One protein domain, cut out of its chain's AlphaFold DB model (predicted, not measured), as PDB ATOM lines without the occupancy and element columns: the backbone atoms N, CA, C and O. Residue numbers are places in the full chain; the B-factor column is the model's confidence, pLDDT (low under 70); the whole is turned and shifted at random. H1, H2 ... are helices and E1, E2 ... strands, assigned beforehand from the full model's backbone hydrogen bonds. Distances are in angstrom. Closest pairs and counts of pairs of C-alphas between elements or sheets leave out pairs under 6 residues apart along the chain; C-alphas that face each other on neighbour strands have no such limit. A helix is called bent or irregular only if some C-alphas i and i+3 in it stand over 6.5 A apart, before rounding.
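This is residues 25 to 45 and 53 to 142 of the 146 residues of an uncharacterized protein of Kurthia sp. 3B1D (UniProt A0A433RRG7). Two antiparallel sheets, four strands E1 E2 E5 E4 and three strands E3 E6 E7, lie partly face to face and shifted along a rod, their strands running nearly along its length. Helices H2 and H3 cover the four-stranded sheet where the smaller sheet does not reach, and small H1 sits at that end of the rod, with the turn of the hairpin E6 and E7 at the other. The printed part has 111 residues, in the order E1 H1 E2 E3 H2 E4 E5 H3 E6 E7, of mixed class, helices and strands. It is only just compact, close to loose, with a radius of gyration of the C-alphas of 15.8 A and spans of 54 by 25 by 19 A.

E1, residues 26 to 34, begins at C-alpha 26 (-38.090, 24.296, 48.125) and is 26.5 A long. H1 is residues 37 to 42, 8.7 A. E2, residues 58 to 66, is 26.7 A, and E3, residues 73 to 80, 22.1 A. H2, residues 83 to 90, 10.2 A, is irregular: C-alphas 86 and 89 are 9.4 A apart. E4, residues 91 to 98, 19.8 A, bends by 62 degrees at residue 94. E5 is residues 102 to 109, 22.8 A; H3 is residues 113 to 122, 15.3 A; E6 is residues 124 to 131, 22.7 A. E7, residues 134 to 141, 23.7 A, ends at C-alpha 141 (-43.039, 16.799, 41.082).

In the twisted sheet E1 E2 E5 E4, N 27 and O 65 of E1 and E2 are within hydrogen-bond range at 2.8 A, as are N 60 and O 107 of E2 and E5 at 2.8 A, and N 97 and O 104 of the hairpin E4 and E5 at 2.8 A. H1 only grazes this sheet, with its residues 39 to 42. H2 and H3 are on the same face of it, making two layers, helices on one face of a sheet. H2 has a height of 7.2 A over the sheet; H3, at 9.2 A, lies over E2, slantwise at 36 degrees on the local plane. H2 and H3 only just touch, with 3 pairs of C-alphas within 8 A, the closest Leu 86 and Gln 119 at 6.9 A. The sheet E3 E6 E7 makes a sandwich, two sheets face to face, with the first, 10.7 A centre to centre between the facing parts. Within it, N 78 and O 126 of E3 and E6 are 2.9 A apart, and N 127 and O 138 of the hairpin E6 and E7 2.8 A. Every O i to N i+4 pair is within hydrogen-bond range in H1, but 2 of 4 in H2 and 4 of 6 in H3.

The C-alphas farthest apart, Ala 53 and Arg 132, are 54.3 A apart. Residues 46 to 52 are not printed; C-alphas 45 and 53 are 12.0 A apart across the cut. Of the links printed whole, E2 to E3 is short and the others are tight. The mean pLDDT of the printed part is 92.0; residues 44 to 45 are under 70.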
ATOM      1  N   SER A  25     -33.454  25.041  48.766       93.50
ATOM      2  CA  SER A  25     -34.581  24.594  49.590       93.50
ATOM      3  C   SER A  25     -35.877  25.006  48.914       93.50
ATOM      4  O   SER A  25     -36.026  26.150  48.487       93.50
ATOM      5  N   VAL A  26     -36.812  24.067  48.793       93.81
ATOM      6  CA  VAL A  26     -38.090  24.296  48.125       93.81
ATOM      7  C   VAL A  26     -39.214  23.860  49.048       93.81
ATOM      8  O   VAL A  26     -39.251  22.710  49.488       93.81
ATOM      9  N   LYS A  27     -40.152  24.771  49.300       95.31
ATOM     10  CA  LYS A  27     -41.398  24.487  50.002       95.31
ATOM     11  C   LYS A  27     -42.496  24.249  48.983       95.31
ATOM     12  O   LYS A  27     -42.793  25.130  48.184       95.31
ATOM     13  N   LYS A  28     -43.091  23.062  49.033       94.19
ATOM     14  CA  LYS A  28     -44.225  22.664  48.203       94.19
ATOM     15  C   LYS A  28     -45.460  22.490  49.079       94.19
ATOM     16  O   LYS A  28     -45.360  21.858  50.129       94.19
ATOM     17  N   ASP A  29     -46.603  22.973  48.613       94.69
ATOM     18  CA  ASP A  29     -47.909  22.696  49.208       94.69
ATOM     19  C   ASP A  29     -48.911  22.282  48.125       94.69
ATOM     20  O   ASP A  29     -48.915  22.831  47.021       94.69
ATOM     21  N   VAL A  30     -49.733  21.281  48.442       94.12
ATOM     22  CA  VAL A  30     -50.800  20.780  47.573       94.12
ATOM     23  C   VAL A  30     -52.036  20.572  48.425       94.12
ATOM     24  O   VAL A  30     -52.036  19.744  49.339       94.12
ATOM     25  N   THR A  31     -53.114  21.270  48.088       95.31
ATOM     26  CA  THR A  31     -54.415  21.059  48.720       95.31
ATOM     27  C   THR A  31     -55.447  20.650  47.685       95.31
ATOM     28  O   THR A  31     -55.502  21.184  46.581       95.31
ATOM     29  N   ILE A  32     -56.258  19.661  48.056       95.69
ATOM     30  CA  ILE A  32     -57.420  19.218  47.288       95.69
ATOM     31  C   ILE A  32     -58.596  19.237  48.249       95.69
ATOM     32  O   ILE A  32     -58.575  18.540  49.276       95.69
ATOM     33  N   GLY A  33     -59.588  20.059  47.933       95.38
ATOM     34  CA  GLY A  33     -60.722  20.322  48.806       95.38
ATOM     35  C   GLY A  33     -62.013  20.573  48.044       95.38
ATOM     36  O   GLY A  33     -62.052  20.611  46.817       95.38
ATOM     37  N   ALA A  34     -63.088  20.747  48.805       95.00
ATOM     38  CA  ALA A  34     -64.384  21.099  48.248       95.00
ATOM     39  C   ALA A  34     -64.378  22.534  47.704       95.00
ATOM     40  O   ALA A  34     -63.759  23.422  48.291       95.00
ATOM     41  N   VAL A  35     -65.124  22.755  46.622       93.94
ATOM     42  CA  VAL A  35     -65.373  24.090  46.069       93.94
ATOM     43  C   VAL A  35     -66.418  24.801  46.921       93.94
ATOM     44  O   VAL A  35     -67.487  24.240  47.199       93.94
ATOM     45  N   ASN A  36     -66.125  26.021  47.364       93.31
ATOM     46  CA  ASN A  36     -67.099  26.822  48.101       93.31
ATOM     47  C   ASN A  36     -68.094  27.518  47.150       93.31
ATOM     48  O   ASN A  36     -67.951  27.477  45.932       93.31
ATOM     49  N   GLU A  37     -69.159  28.099  47.699       91.69
ATOM     50  CA  GLU A  37     -70.218  28.715  46.889       91.69
ATOM     51  C   GLU A  37     -69.719  29.925  46.091       91.69
ATOM     52  O   GLU A  37     -70.017  30.032  44.908       91.69
ATOM     53  N   GLN A  38     -68.896  30.785  46.695       90.69
ATOM     54  CA  GLN A  38     -68.343  31.956  46.019       90.69
ATOM     55  C   GLN A  38     -67.471  31.557  44.818       90.69
ATOM     56  O   GLN A  38     -67.670  32.056  43.715       90.69
ATOM     57  N   GLU A  39     -66.543  30.621  45.020       89.31
ATOM     58  CA  GLU A  39     -65.684  30.074  43.962       89.31
ATOM     59  C   GLU A  39     -66.508  29.455  42.839       89.31
ATOM     60  O   GLU A  39     -66.207  29.635  41.661       89.31
ATOM     61  N   TYR A  40     -67.566  28.728  43.208       89.69
ATOM     62  CA  TYR A  40     -68.463  28.135  42.238       89.69
ATOM     63  C   TYR A  40     -69.155  29.211  41.413       89.69
ATOM     64  O   TYR A  40     -69.131  29.112  40.195       89.69
ATOM     65  N   GLU A  41     -69.738  30.245  42.011       87.12
ATOM     66  CA  GLU A  41     -70.406  31.323  41.267       87.12
ATOM     67  C   GLU A  41     -69.457  32.087  40.331       87.12
ATOM     68  O   GLU A  41     -69.852  32.457  39.226       87.12
ATOM     69  N   GLU A  42     -68.190  32.237  40.715       85.25
ATOM     70  CA  GLU A  42     -67.154  32.884  39.903       85.25
ATOM     71  C   GLU A  42     -66.623  31.995  38.753       85.25
ATOM     72  O   GLU A  42     -66.020  32.508  37.805       85.25
ATOM     73  N   LEU A  43     -66.876  30.677  38.775       80.56
ATOM     74  CA  LEU A  43     -66.544  29.773  37.668       80.56
ATOM     75  C   LEU A  43     -67.393  30.089  36.429       80.56
ATOM     76  O   LEU A  43     -68.572  29.734  36.338       80.56
ATOM     77  N   GLY A  44     -66.760  30.713  35.435       66.25
ATOM     78  CA  GLY A  44     -67.378  30.984  34.141       66.25
ATOM     79  C   GLY A  44     -67.745  29.706  33.377       66.25
ATOM     80  O   GLY A  44     -66.996  28.731  33.352       66.25
ATOM     81  N   THR A  45     -68.880  29.728  32.678       62.16
ATOM     82  CA  THR A  45     -69.400  28.604  31.873       62.16
ATOM     83  C   THR A  45     -68.968  28.648  30.407       62.16
ATOM     84  O   THR A  45     -69.510  27.927  29.581       62.16
ATOM     85  N   ALA A  53     -72.251  20.189  38.694       90.19
ATOM     86  CA  ALA A  53     -72.676  20.451  40.063       90.19
ATOM     87  C   ALA A  53     -71.469  20.719  40.984       90.19
ATOM     88  O   ALA A  53     -70.421  20.079  40.853       90.19
ATOM     89  N   ARG A  54     -71.606  21.658  41.928       92.75
ATOM     90  CA  ARG A  54     -70.509  22.109  42.807       92.75
ATOM     91  C   ARG A  54     -69.860  20.953  43.569       92.75
ATOM     92  O   ARG A  54     -68.644  20.913  43.715       92.75
ATOM     93  N   GLU A  55     -70.663  20.009  44.040       92.38
ATOM     94  CA  GLU A  55     -70.242  18.810  44.766       92.38
ATOM     95  C   GLU A  55     -69.436  17.821  43.917       92.38
ATOM     96  O   GLU A  55     -68.707  16.999  44.469       92.38
ATOM     97  N   ALA A  56     -69.543  17.905  42.589       91.69
ATOM     98  CA  ALA A  56     -68.756  17.097  41.668       91.69
ATOM     99  C   ALA A  56     -67.368  17.703  41.406       91.69
ATOM    100  O   ALA A  56     -66.517  17.028  40.833       91.69
ATOM    101  N   LEU A  57     -67.134  18.956  41.810       94.00
ATOM    102  CA  LEU A  57     -65.859  19.639  41.645       94.00
ATOM    103  C   LEU A  57     -64.987  19.517  42.898       94.00
ATOM    104  O   LEU A  57     -65.451  19.589  44.037       94.00
ATOM    105  N   GLN A  58     -63.686  19.404  42.669       95.81
ATOM    106  CA  GLN A  58     -62.639  19.584  43.663       95.81
ATOM    107  C   GLN A  58     -61.826  20.822  43.295       95.81
ATOM    108  O   GLN A  58     -61.411  20.975  42.146       95.81
ATOM    109  N   LYS A  59     -61.567  21.690  44.269       95.75
ATOM    110  CA  LYS A  59     -60.563  22.743  44.146       95.75
ATOM    111  C   LYS A  59     -59.194  22.126  44.389       95.75
ATOM    112  O   LYS A  59     -58.988  21.484  45.420       95.75
ATOM    113  N   VAL A  60     -58.269  22.365  43.474       95.56
ATOM    114  CA  VAL A  60     -56.862  21.998  43.605       95.56
ATOM    115  C   VAL A  60     -56.043  23.278  43.677       95.56
ATOM    116  O   VAL A  60     -56.103  24.096  42.760       95.56
ATOM    117  N   SER A  61     -55.286  23.445  44.758       95.75
ATOM    118  CA  SER A  61     -54.298  24.516  44.891       95.75
ATOM    119  C   SER A  61     -52.904  23.917  44.968       95.75
ATOM    120  O   SER A  61     -52.642  23.050  45.806       95.75
ATOM    121  N   LEU A  62     -52.014  24.404  44.111       95.62
ATOM    122  CA  LEU A  62     -50.598  24.069  44.090       95.62
ATOM    123  C   LEU A  62     -49.803  25.310  44.476       95.62
ATOM    124  O   LEU A  62     -50.052  26.383  43.929       95.62
ATOM    125  N   SER A  63     -48.823  25.173  45.365       95.94
ATOM    126  CA  SER A  63     -47.828  26.220  45.576       95.94
ATOM    127  C   SER A  63     -46.420  25.657  45.698       95.94
ATOM    128  O   SER A  63     -46.201  24.544  46.187       95.94
ATOM    129  N   LEU A  64     -45.456  26.437  45.221       96.75
ATOM    130  CA  LEU A  64     -44.046  26.101  45.252       96.75
ATOM    131  C   LEU A  64     -43.221  27.368  45.462       96.75
ATOM    132  O   LEU A  64     -43.342  28.317  44.691       96.75
ATOM    133  N   THR A  65     -42.360  27.374  46.475       97.00
ATOM    134  CA  THR A  65     -41.508  28.521  46.810       97.00
ATOM    135  C   THR A  65     -40.070  28.075  47.020       97.00
ATOM    136  O   THR A  65     -39.817  27.142  47.781       97.00
ATOM    137  N   ILE A  66     -39.119  28.762  46.392       96.62
ATOM    138  CA  ILE A  66     -37.693  28.630  46.703       96.62
ATOM    139  C   ILE A  66     -37.421  29.401  48.006       96.62
ATOM    140  O   ILE A  66     -37.449  30.628  48.016       96.62
ATOM    141  N   GLU A  67     -37.174  28.707  49.118       95.44
ATOM    142  CA  GLU A  67     -37.100  29.339  50.450       95.44
ATOM    143  C   GLU A  67     -35.827  30.164  50.664       95.44
ATOM    144  O   GLU A  67     -35.834  31.138  51.414       95.44
ATOM    145  N   ASN A  68     -34.727  29.784  50.016       93.69
ATOM    146  CA  ASN A  68     -33.436  30.464  50.120       93.69
ATOM    147  C   ASN A  68     -33.071  31.252  48.855       93.69
ATOM    148  O   ASN A  68     -31.890  31.422  48.574       93.69
ATOM    149  N   PHE A  69     -34.065  31.735  48.102       93.38
ATOM    150  CA  PHE A  69     -33.873  32.396  46.805       93.38
ATOM    151  C   PHE A  69     -32.829  33.521  46.820       93.38
ATOM    152  O   PHE A  69     -31.937  33.524  45.983       93.38
ATOM    153  N   GLU A  70     -32.871  34.409  47.817       92.56
ATOM    154  CA  GLU A  70     -31.936  35.543  47.953       92.56
ATOM    155  C   GLU A  70     -30.469  35.128  48.148       92.56
ATOM    156  O   GLU A  70     -29.555  35.935  47.996       92.56
ATOM    157  N   GLN A  71     -30.229  33.873  48.536       91.88
ATOM    158  CA  GLN A  71     -28.881  33.331  48.692       91.88
ATOM    159  C   GLN A  71     -28.349  32.768  47.375       91.88
ATOM    160  O   GLN A  71     -27.138  32.631  47.261       91.88
ATOM    161  N   LEU A  72     -29.238  32.480  46.414       91.94
ATOM    162  CA  LEU A  72     -28.938  31.816  45.152       91.94
ATOM    163  C   LEU A  72     -28.604  32.809  44.043       91.94
ATOM    164  O   LEU A  72     -29.369  33.726  43.743       91.94
ATOM    165  N   HIS A  73     -27.492  32.580  43.348       93.19
ATOM    166  CA  HIS A  73     -27.149  33.387  42.181       93.19
ATOM    167  C   HIS A  73     -27.963  32.975  40.944       93.19
ATOM    168  O   HIS A  73     -28.002  31.797  40.585       93.19
ATOM    169  N   ASN A  74     -28.590  33.948  40.270       93.31
ATOM    170  CA  ASN A  74     -29.374  33.757  39.040       93.31
ATOM    171  C   ASN A  74     -30.410  32.620  39.134       93.31
ATOM    172  O   ASN A  74     -30.643  31.896  38.160       93.31
ATOM    173  N   ALA A  75     -31.023  32.448  40.310       94.19
ATOM    174  CA  ALA A  75     -32.037  31.426  40.506       94.19
ATOM    175  C   ALA A  75     -33.278  31.688  39.648       94.19
ATOM    176  O   ALA A  75     -33.725  32.823  39.486       94.19
ATOM    177  N   LYS A  76     -33.841  30.616  39.095       94.38
ATOM    178  CA  LYS A  76     -35.079  30.643  38.316       94.38
ATOM    179  C   LYS A  76     -35.931  29.441  38.661       94.38
ATOM    180  O   LYS A  76     -35.437  28.309  38.655       94.38
ATOM    181  N   LEU A  77     -37.212  29.694  38.890       96.31
ATOM    182  CA  LEU A  77     -38.235  28.669  38.970       96.31
ATOM    183  C   LEU A  77     -38.928  28.482  37.613       96.31
ATOM    184  O   LEU A  77     -39.356  29.443  36.980       96.31
ATOM    185  N   ALA A  78     -39.069  27.230  37.188       95.31
ATOM    186  CA  ALA A  78     -39.924  26.826  36.083       95.31
ATOM    187  C   ALA A  78     -40.865  25.711  36.549       95.31
ATOM    188  O   ALA A  78     -40.434  24.771  37.219       95.31
ATOM    189  N   VAL A  79     -42.135  25.797  36.164       93.38
ATOM    190  CA  VAL A  79     -43.144  24.760  36.403       93.38
ATOM    191  C   VAL A  79     -43.730  24.361  35.058       93.38
ATOM    192  O   VAL A  79     -44.126  25.227  34.279       93.38
ATOM    193  N   ASP A  80     -43.746  23.063  34.776       91.56
ATOM    194  CA  ASP A  80     -44.430  22.497  33.615       91.56
ATOM    195  C   ASP A  80     -45.901  22.263  33.978       91.56
ATOM    196  O   ASP A  80     -46.337  21.143  34.241       91.56
ATOM    197  N   ASP A  81     -46.646  23.367  34.099       82.38
ATOM    198  CA  ASP A  81     -48.073  23.336  34.410       82.38
ATOM    199  C   ASP A  81     -48.866  22.927  33.165       82.38
ATOM    200  O   ASP A  81     -49.277  23.741  32.332       82.38
ATOM    201  N   ASN A  82     -49.061  21.620  33.038       85.38
ATOM    202  CA  ASN A  82     -49.836  20.993  31.982       85.38
ATOM    203  C   ASN A  82     -51.231  20.565  32.469       85.38
ATOM    204  O   ASN A  82     -51.842  19.693  31.846       85.38
ATOM    205  N   ALA A  83     -51.775  21.187  33.527       86.81
ATOM    206  CA  ALA A  83     -53.025  20.766  34.169       86.81
ATOM    207  C   ALA A  83     -54.189  20.578  33.175       86.81
ATOM    208  O   ALA A  83     -54.943  19.611  33.266       86.81
ATOM    209  N   ARG A  84     -54.307  21.437  32.153       86.19
ATOM    210  CA  ARG A  84     -55.326  21.275  31.098       86.19
ATOM    211  C   ARG A  84     -55.151  19.986  30.285       86.19
ATOM    212  O   ARG A  84     -56.141  19.360  29.921       86.19
ATOM    213  N   ALA A  85     -53.916  19.618  29.955       89.56
ATOM    214  CA  ALA A  85     -53.625  18.379  29.239       89.56
ATOM    215  C   ALA A  85     -53.814  17.156  30.148       89.56
ATOM    216  O   ALA A  85     -54.339  16.143  29.693       89.56
ATOM    217  N   LEU A  86     -53.447  17.289  31.424       91.00
ATOM    218  CA  LEU A  86     -53.549  16.251  32.446       91.00
ATOM    219  C   LEU A  86     -55.006  15.872  32.759       91.00
ATOM    220  O   LEU A  86     -55.379  14.703  32.699       91.00
ATOM    221  N   PHE A  87     -55.848  16.869  33.039       90.19
ATOM    222  CA  PHE A  87     -57.239  16.677  33.470       90.19
ATOM    223  C   PHE A  87     -58.251  16.714  32.308       90.19
ATOM    224  O   PHE A  87     -59.413  16.329  32.465       90.19
ATOM    225  N   GLY A  88     -57.835  17.157  31.119       88.69
ATOM    226  CA  GLY A  88     -58.632  17.113  29.895       88.69
ATOM    227  C   GLY A  88     -59.974  17.843  30.010       88.69
ATOM    228  O   GLY A  88     -60.028  19.045  30.256       88.69
ATOM    229  N   LYS A  89     -61.077  17.114  29.787       87.94
ATOM    230  CA  LYS A  89     -62.445  17.661  29.867       87.94
ATOM    231  C   LYS A  89     -62.942  17.864  31.299       87.94
ATOM    232  O   LYS A  89     -63.931  18.560  31.485       87.94
ATOM    233  N   SER A  90     -62.268  17.274  32.282       90.31
ATOM    234  CA  SER A  90     -62.606  17.416  33.698       90.31
ATOM    235  C   SER A  90     -61.926  18.629  34.331       90.31
ATOM    236  O   SER A  90     -61.863  18.692  35.550       90.31
ATOM    237  N   TYR A  91     -61.380  19.554  33.539       89.00
ATOM    238  CA  TYR A  91     -60.592  20.698  33.990       89.00
ATOM    239  C   TYR A  91     -61.319  22.024  33.786       89.00
ATOM    240  O   TYR A  91     -61.779  22.322  32.680       89.00
ATOM    241  N   TRP A  92     -61.270  22.881  34.802       88.06
ATOM    242  CA  TRP A  92     -61.625  24.290  34.705       88.06
ATOM    243  C   TRP A  92     -60.512  25.153  35.284       88.06
ATOM    244  O   TRP A  92     -60.032  24.938  36.399       88.06
ATOM    245  N   PHE A  93     -60.115  26.154  34.501       86.38
ATOM    246  CA  PHE A  93     -59.109  27.123  34.906       86.38
ATOM    247  C   PHE A  93     -59.622  27.972  36.078       86.38
ATOM    248  O   PHE A  93     -60.762  28.433  36.048       86.38
ATOM    249  N   GLY A  94     -58.774  28.191  37.083       87.44
ATOM    250  CA  GLY A  94     -59.014  29.147  38.161       87.44
ATOM    251  C   GLY A  94     -58.078  30.345  38.039       87.44
ATOM    252  O   GLY A  94     -58.426  31.357  37.436       87.44
ATOM    253  N   SER A  95     -56.883  30.229  38.606       90.69
ATOM    254  CA  SER A  95     -55.860  31.274  38.579       90.69
ATOM    255  C   SER A  95     -54.461  30.673  38.534       90.69
ATOM    256  O   SER A  95     -54.249  29.524  38.916       90.69
ATOM    257  N   TYR A  96     -53.488  31.459  38.076       93.62
ATOM    258  CA  TYR A  96     -52.080  31.134  38.255       93.62
ATOM    259  C   TYR A  96     -51.265  32.407  38.474       93.62
ATOM    260  O   TYR A  96     -51.588  33.467  37.933       93.62
ATOM    261  N   THR A  97     -50.193  32.280  39.246       95.31
ATOM    262  CA  THR A  97     -49.148  33.284  39.418       95.31
ATOM    263  C   THR A  97     -47.801  32.581  39.352       95.31
ATOM    264  O   THR A  97     -47.585  31.570  40.014       95.31
ATOM    265  N   LEU A  98     -46.875  33.126  38.567       94.75
ATOM    266  CA  LEU A  98     -45.485  32.688  38.542       94.75
ATOM    267  C   LEU A  98     -44.580  33.916  38.575       94.75
ATOM    268  O   LEU A  98     -44.690  34.800  37.725       94.75
ATOM    269  N   ASN A  99     -43.679  33.947  39.548       92.94
ATOM    270  CA  ASN A  99     -42.566  34.884  39.608       92.94
ATOM    271  C   ASN A  99     -41.243  34.113  39.772       92.94
ATOM    272  O   ASN A  99     -41.214  32.885  39.694       92.94
ATOM    273  N   GLU A 100     -40.135  34.828  39.962       89.38
ATOM    274  CA  GLU A 100     -38.784  34.249  39.928       89.38
ATOM    275  C   GLU A 100     -38.552  33.121  40.949       89.38
ATOM    276  O   GLU A 100     -37.738  32.229  40.692       89.38
ATOM    277  N   HIS A 101     -39.282  33.127  42.070       94.50
ATOM    278  CA  HIS A 101     -39.077  32.195  43.182       94.50
ATOM    279  C   HIS A 101     -40.350  31.551  43.727       94.50
ATOM    280  O   HIS A 101     -40.260  30.715  44.628       94.50
ATOM    281  N   HIS A 102     -41.517  31.929  43.212       96.88
ATOM    282  CA  HIS A 102     -42.804  31.459  43.693       96.88
ATOM    283  C   HIS A 102     -43.763  31.155  42.541       96.88
ATOM    284  O   HIS A 102     -43.925  31.947  41.610       96.88
ATOM    285  N   TYR A 103     -44.417  30.006  42.650       96.88
ATOM    286  CA  TYR A 103     -45.511  29.562  41.805       96.88
ATOM    287  C   TYR A 103     -46.728  29.267  42.678       96.88
ATOM    288  O   TYR A 103     -46.606  28.603  43.710       96.88
ATOM    289  N   GLU A 104     -47.891  29.712  42.224       97.06
ATOM    290  CA  GLU A 104     -49.191  29.359  42.776       97.06
ATOM    291  C   GLU A 104     -50.165  29.106  41.626       97.06
ATOM    292  O   GLU A 104     -50.239  29.900  40.687       97.06
ATOM    293  N   ALA A 105     -50.929  28.021  41.697       95.44
ATOM    294  CA  ALA A 105     -52.014  27.752  40.764       95.44
ATOM    295  C   ALA A 105     -53.242  27.213  41.483       95.44
ATOM    296  O   ALA A 105     -53.141  26.432  42.431       95.44
ATOM    297  N   VAL A 106     -54.407  27.619  40.989       94.25
ATOM    298  CA  VAL A 106     -55.714  27.129  41.404       94.25
ATOM    299  C   VAL A 106     -56.468  26.662  40.172       94.25
ATOM    300  O   VAL A 106     -56.626  27.402  39.200       94.25
ATOM    301  N   PHE A 107     -56.986  25.445  40.227       92.88
ATOM    302  CA  PHE A 107     -57.884  24.916  39.213       92.88
ATOM    303  C   PHE A 107     -58.952  24.034  39.845       92.88
ATOM    304  O   PHE A 107     -58.842  23.603  40.995       92.88
ATOM    305  N   TYR A 108     -60.012  23.790  39.086       93.25
ATOM    306  CA  TYR A 108     -61.159  23.014  39.529       93.25
ATOM    307  C   TYR A 108     -61.272  21.767  38.668       93.25
ATOM    308  O   TYR A 108     -61.145  21.844  37.445       93.25
ATOM    309  N   VAL A 109     -61.470  20.616  39.309       94.19
ATOM    310  CA  VAL A 109     -61.430  19.317  38.637       94.19
ATOM    311  C   VAL A 109     -62.643  18.478  39.002       94.19
ATOM    312  O   VAL A 109     -62.952  18.317  40.179       94.19
ATOM    313  N   GLN A 110     -63.309  17.906  38.001       93.69
ATOM    314  CA  GLN A 110     -64.410  16.957  38.191       93.69
ATOM    315  C   GLN A 110     -63.880  15.517  38.242       93.69
ATOM    316  O   GLN A 110     -64.149  14.704  37.355       93.69
ATOM    317  N   LEU A 111     -63.064  15.225  39.252       93.69
ATOM    318  CA  LEU A 111     -62.507  13.902  39.542       93.69
ATOM    319  C   LEU A 111     -62.487  13.691  41.056       93.69
ATOM    320  O   LEU A 111     -62.528  14.650  41.832       93.69
ATOM    321  N   ASP A 112     -62.417  12.438  41.490       93.38
ATOM    322  CA  ASP A 112     -62.213  12.137  42.899       93.38
ATOM    323  C   ASP A 112     -60.790  12.521  43.347       93.38
ATOM    324  O   ASP A 112     -59.848  12.621  42.556       93.38
ATOM    325  N   LYS A 113     -60.636  12.734  44.655       92.56
ATOM    326  CA  LYS A 113     -59.378  13.186  45.254       92.56
ATOM    327  C   LYS A 113     -58.210  12.233  44.990       92.56
ATOM    328  O   LYS A 113     -57.094  12.717  44.819       92.56
ATOM    329  N   GLU A 114     -58.436  10.921  44.981       92.19
ATOM    330  CA  GLU A 114     -57.364   9.941  44.794       92.19
ATOM    331  C   GLU A 114     -56.818  10.009  43.366       92.19
ATOM    332  O   GLU A 114     -55.604  10.113  43.180       92.19
ATOM    333  N   THR A 115     -57.705  10.057  42.370       93.44
ATOM    334  CA  THR A 115     -57.326  10.225  40.961       93.44
ATOM    335  C   THR A 115     -56.558  11.529  40.740       93.44
ATOM    336  O   THR A 115     -55.526  11.528  40.069       93.44
ATOM    337  N   ILE A 116     -57.007  12.638  41.342       93.88
ATOM    338  CA  ILE A 116     -56.293  13.922  41.255       93.88
ATOM    339  C   ILE A 116     -54.883  13.788  41.837       93.88
ATOM    340  O   ILE A 116     -53.922  14.189  41.193       93.88
ATOM    341  N   GLN A 117     -54.737  13.208  43.033       92.06
ATOM    342  CA  GLN A 117     -53.429  13.054  43.682       92.06
ATOM    343  C   GLN A 117     -52.439  12.252  42.839       92.06
ATOM    344  O   GLN A 117     -51.275  12.638  42.770       92.06
ATOM    345  N   GLN A 118     -52.901  11.175  42.201       90.81
ATOM    346  CA  GLN A 118     -52.075  10.364  41.305       90.81
ATOM    347  C   GLN A 118     -51.642  11.165  40.074       90.81
ATOM    348  O   GLN A 118     -50.474  11.157  39.711       90.81
ATOM    349  N   GLN A 119     -52.561  11.910  39.459       92.19
ATOM    350  CA  GLN A 119     -52.257  12.705  38.268       92.19
ATOM    351  C   GLN A 119     -51.301  13.873  38.553       92.19
ATOM    352  O   GLN A 119     -50.490  14.226  37.702       92.19
ATOM    353  N   LEU A 120     -51.333  14.456  39.755       92.31
ATOM    354  CA  LEU A 120     -50.404  15.529  40.140       92.31
ATOM    355  C   LEU A 120     -48.927  15.091  40.187       92.31
ATOM    356  O   LEU A 120     -48.054  15.960  40.225       92.31
ATOM    357  N   GLU A 121     -48.628  13.786  40.160       88.50
ATOM    358  CA  GLU A 121     -47.262  13.265  39.985       88.50
ATOM    359  C   GLU A 121     -46.648  13.673  38.632       88.50
ATOM    360  O   GLU A 121     -45.430  13.812  38.534       88.50
ATOM    361  N   ASP A 122     -47.471  13.946  37.615       90.44
ATOM    362  CA  ASP A 122     -47.010  14.320  36.272       90.44
ATOM    363  C   ASP A 122     -46.754  15.828  36.105       90.44
ATOM    364  O   ASP A 122     -46.158  16.253  35.107       90.44
ATOM    365  N   ILE A 123     -47.160  16.651  37.080       92.50
ATOM    366  CA  ILE A 123     -46.831  18.081  37.097       92.50
ATOM    367  C   ILE A 123     -45.445  18.238  37.713       92.50
ATOM    368  O   ILE A 123     -45.244  18.039  38.914       92.50
ATOM    369  N   ASN A 124     -44.486  18.626  36.879       94.19
ATOM    370  CA  ASN A 124     -43.082  18.728  37.249       94.19
ATOM    371  C   ASN A 124     -42.652  20.184  37.435       94.19
ATOM    372  O   ASN A 124     -43.137  21.101  36.774       94.19
ATOM    373  N   TYR A 125     -41.671  20.401  38.301       94.38
ATOM    374  CA  TYR A 125     -40.986  21.674  38.456       94.38
ATOM    375  C   TYR A 125     -39.478  21.502  38.324       94.38
ATOM    376  O   TYR A 125     -38.904  20.444  38.594       94.38
ATOM    377  N   LYS A 126     -38.819  22.588  37.938       95.12
ATOM    378  CA  LYS A 126     -37.370  22.685  37.846       95.12
ATOM    379  C   LYS A 126     -36.916  24.017  38.413       95.12
ATOM    380  O   LYS A 126     -37.380  25.072  37.993       95.12
ATOM    381  N   VAL A 127     -35.958  23.955  39.322       95.31
ATOM    382  CA  VAL A 127     -35.238  25.123  39.821       95.31
ATOM    383  C   VAL A 127     -33.824  25.081  39.272       95.31
ATOM    384  O   VAL A 127     -33.158  24.053  39.387       95.31
ATOM    385  N   THR A 128     -33.362  26.178  38.684       95.31
ATOM    386  CA  THR A 128     -31.980  26.328  38.203       95.31
ATOM    387  C   THR A 128     -31.305  27.493  38.900       95.31
ATOM    388  O   THR A 128     -31.962  28.507  39.104       95.31
ATOM    389  N   TRP A 129     -30.021  27.376  39.223       95.00
ATOM    390  CA  TRP A 129     -29.205  28.451  39.803       95.00
ATOM    391  C   TRP A 129     -27.755  28.331  39.332       95.00
ATOM    392  O   TRP A 129     -27.369  27.305  38.772       95.00
ATOM    393  N   GLU A 130     -26.943  29.360  39.536       93.12
ATOM    394  CA  GLU A 130     -25.511  29.334  39.237       93.12
ATOM    395  C   GLU A 130     -24.685  29.111  40.505       93.12
ATOM    396  O   GLU A 130     -24.909  29.747  41.530       93.12
ATOM    397  N   TYR A 131     -23.692  28.226  40.431       89.75
ATOM    398  CA  TYR A 131     -22.745  27.987  41.516       89.75
ATOM    399  C   TYR A 131     -21.348  27.749  40.949       89.75
ATOM    400  O   TYR A 131     -21.132  26.819  40.171       89.75
ATOM    401  N   ARG A 132     -20.387  28.592  41.352       88.38
ATOM    402  CA  ARG A 132     -18.979  28.542  40.902       88.38
ATOM    403  C   ARG A 132     -18.809  28.561  39.371       88.38
ATOM    404  O   ARG A 132     -17.891  27.939  38.849       88.38
ATOM    405  N   GLY A 133     -19.677  29.294  38.670       88.44
ATOM    406  CA  GLY A 133     -19.657  29.417  37.206       88.44
ATOM    407  C   GLY A 133     -20.387  28.299  36.452       88.44
ATOM    408  O   GLY A 133     -20.479  28.372  35.230       88.44
ATOM    409  N   ASP A 134     -20.939  27.307  37.156       91.69
ATOM    410  CA  ASP A 134     -21.764  26.253  36.565       91.69
ATOM    411  C   ASP A 134     -23.251  26.503  36.826       91.69
ATOM    412  O   ASP A 134     -23.640  26.860  37.939       91.69
ATOM    413  N   THR A 135     -24.109  26.172  35.862       93.88
ATOM    414  CA  THR A 135     -25.546  26.026  36.115       93.88
ATOM    415  C   THR A 135     -25.826  24.715  36.856       93.88
ATOM    416  O   THR A 135     -25.450  23.630  36.407       93.88
ATOM    417  N   LYS A 136     -26.519  24.806  37.987       94.62
ATOM    418  CA  LYS A 136     -27.053  23.689  38.771       94.62
ATOM    419  C   LYS A 136     -28.570  23.616  38.601       94.62
ATOM    420  O   LYS A 136     -29.210  24.592  38.208       94.62
ATOM    421  N   GLN A 137     -29.143  22.444  38.875       94.56
ATOM    422  CA  GLN A 137     -30.585  22.233  38.789       94.56
ATOM    423  C   GLN A 137     -31.104  21.250  39.841       94.56
ATOM    424  O   GLN A 137     -30.416  20.296  40.207       94.56
ATOM    425  N   GLN A 138     -32.347  21.460  40.260       93.75
ATOM    426  CA  GLN A 138     -33.160  20.531  41.038       93.75
ATOM    427  C   GLN A 138     -34.489  20.342  40.310       93.75
ATOM    428  O   GLN A 138     -35.116  21.319  39.911       93.75
ATOM    429  N   VAL A 139     -34.914  19.091  40.152       93.88
ATOM    430  CA  VAL A 139     -36.198  18.723  39.543       93.88
ATOM    431  C   VAL A 139     -37.036  17.995  40.586       93.88
ATOM    432  O   VAL A 139     -36.491  17.231  41.388       93.88
ATOM    433  N   GLY A 140     -38.340  18.230  40.578       92.44
ATOM    434  CA  GLY A 140     -39.297  17.487  41.388       92.44
ATOM    435  C   GLY A 140     -40.696  17.547  40.793       92.44
ATOM    436  O   GLY A 140     -40.901  18.140  39.740       92.44
ATOM    437  N   ASP A 141     -41.643  16.941  41.494       91.88
ATOM    438  CA  ASP A 141     -43.039  16.799  41.082       91.88
ATOM    439  C   ASP A 141     -43.998  17.301  42.174       91.88
ATOM    440  O   ASP A 141     -43.605  17.491  43.338       91.88
ATOM    441  N   PHE A 142     -45.263  17.539  41.812       89.38
ATOM    442  CA  PHE A 142     -46.304  17.917  42.772       89.38
ATOM    443  C   PHE A 142     -46.925  16.728  43.513       89.38
ATOM    444  O   PHE A 142     -47.509  16.931  44.580       89.38
TER     445      PHE A 142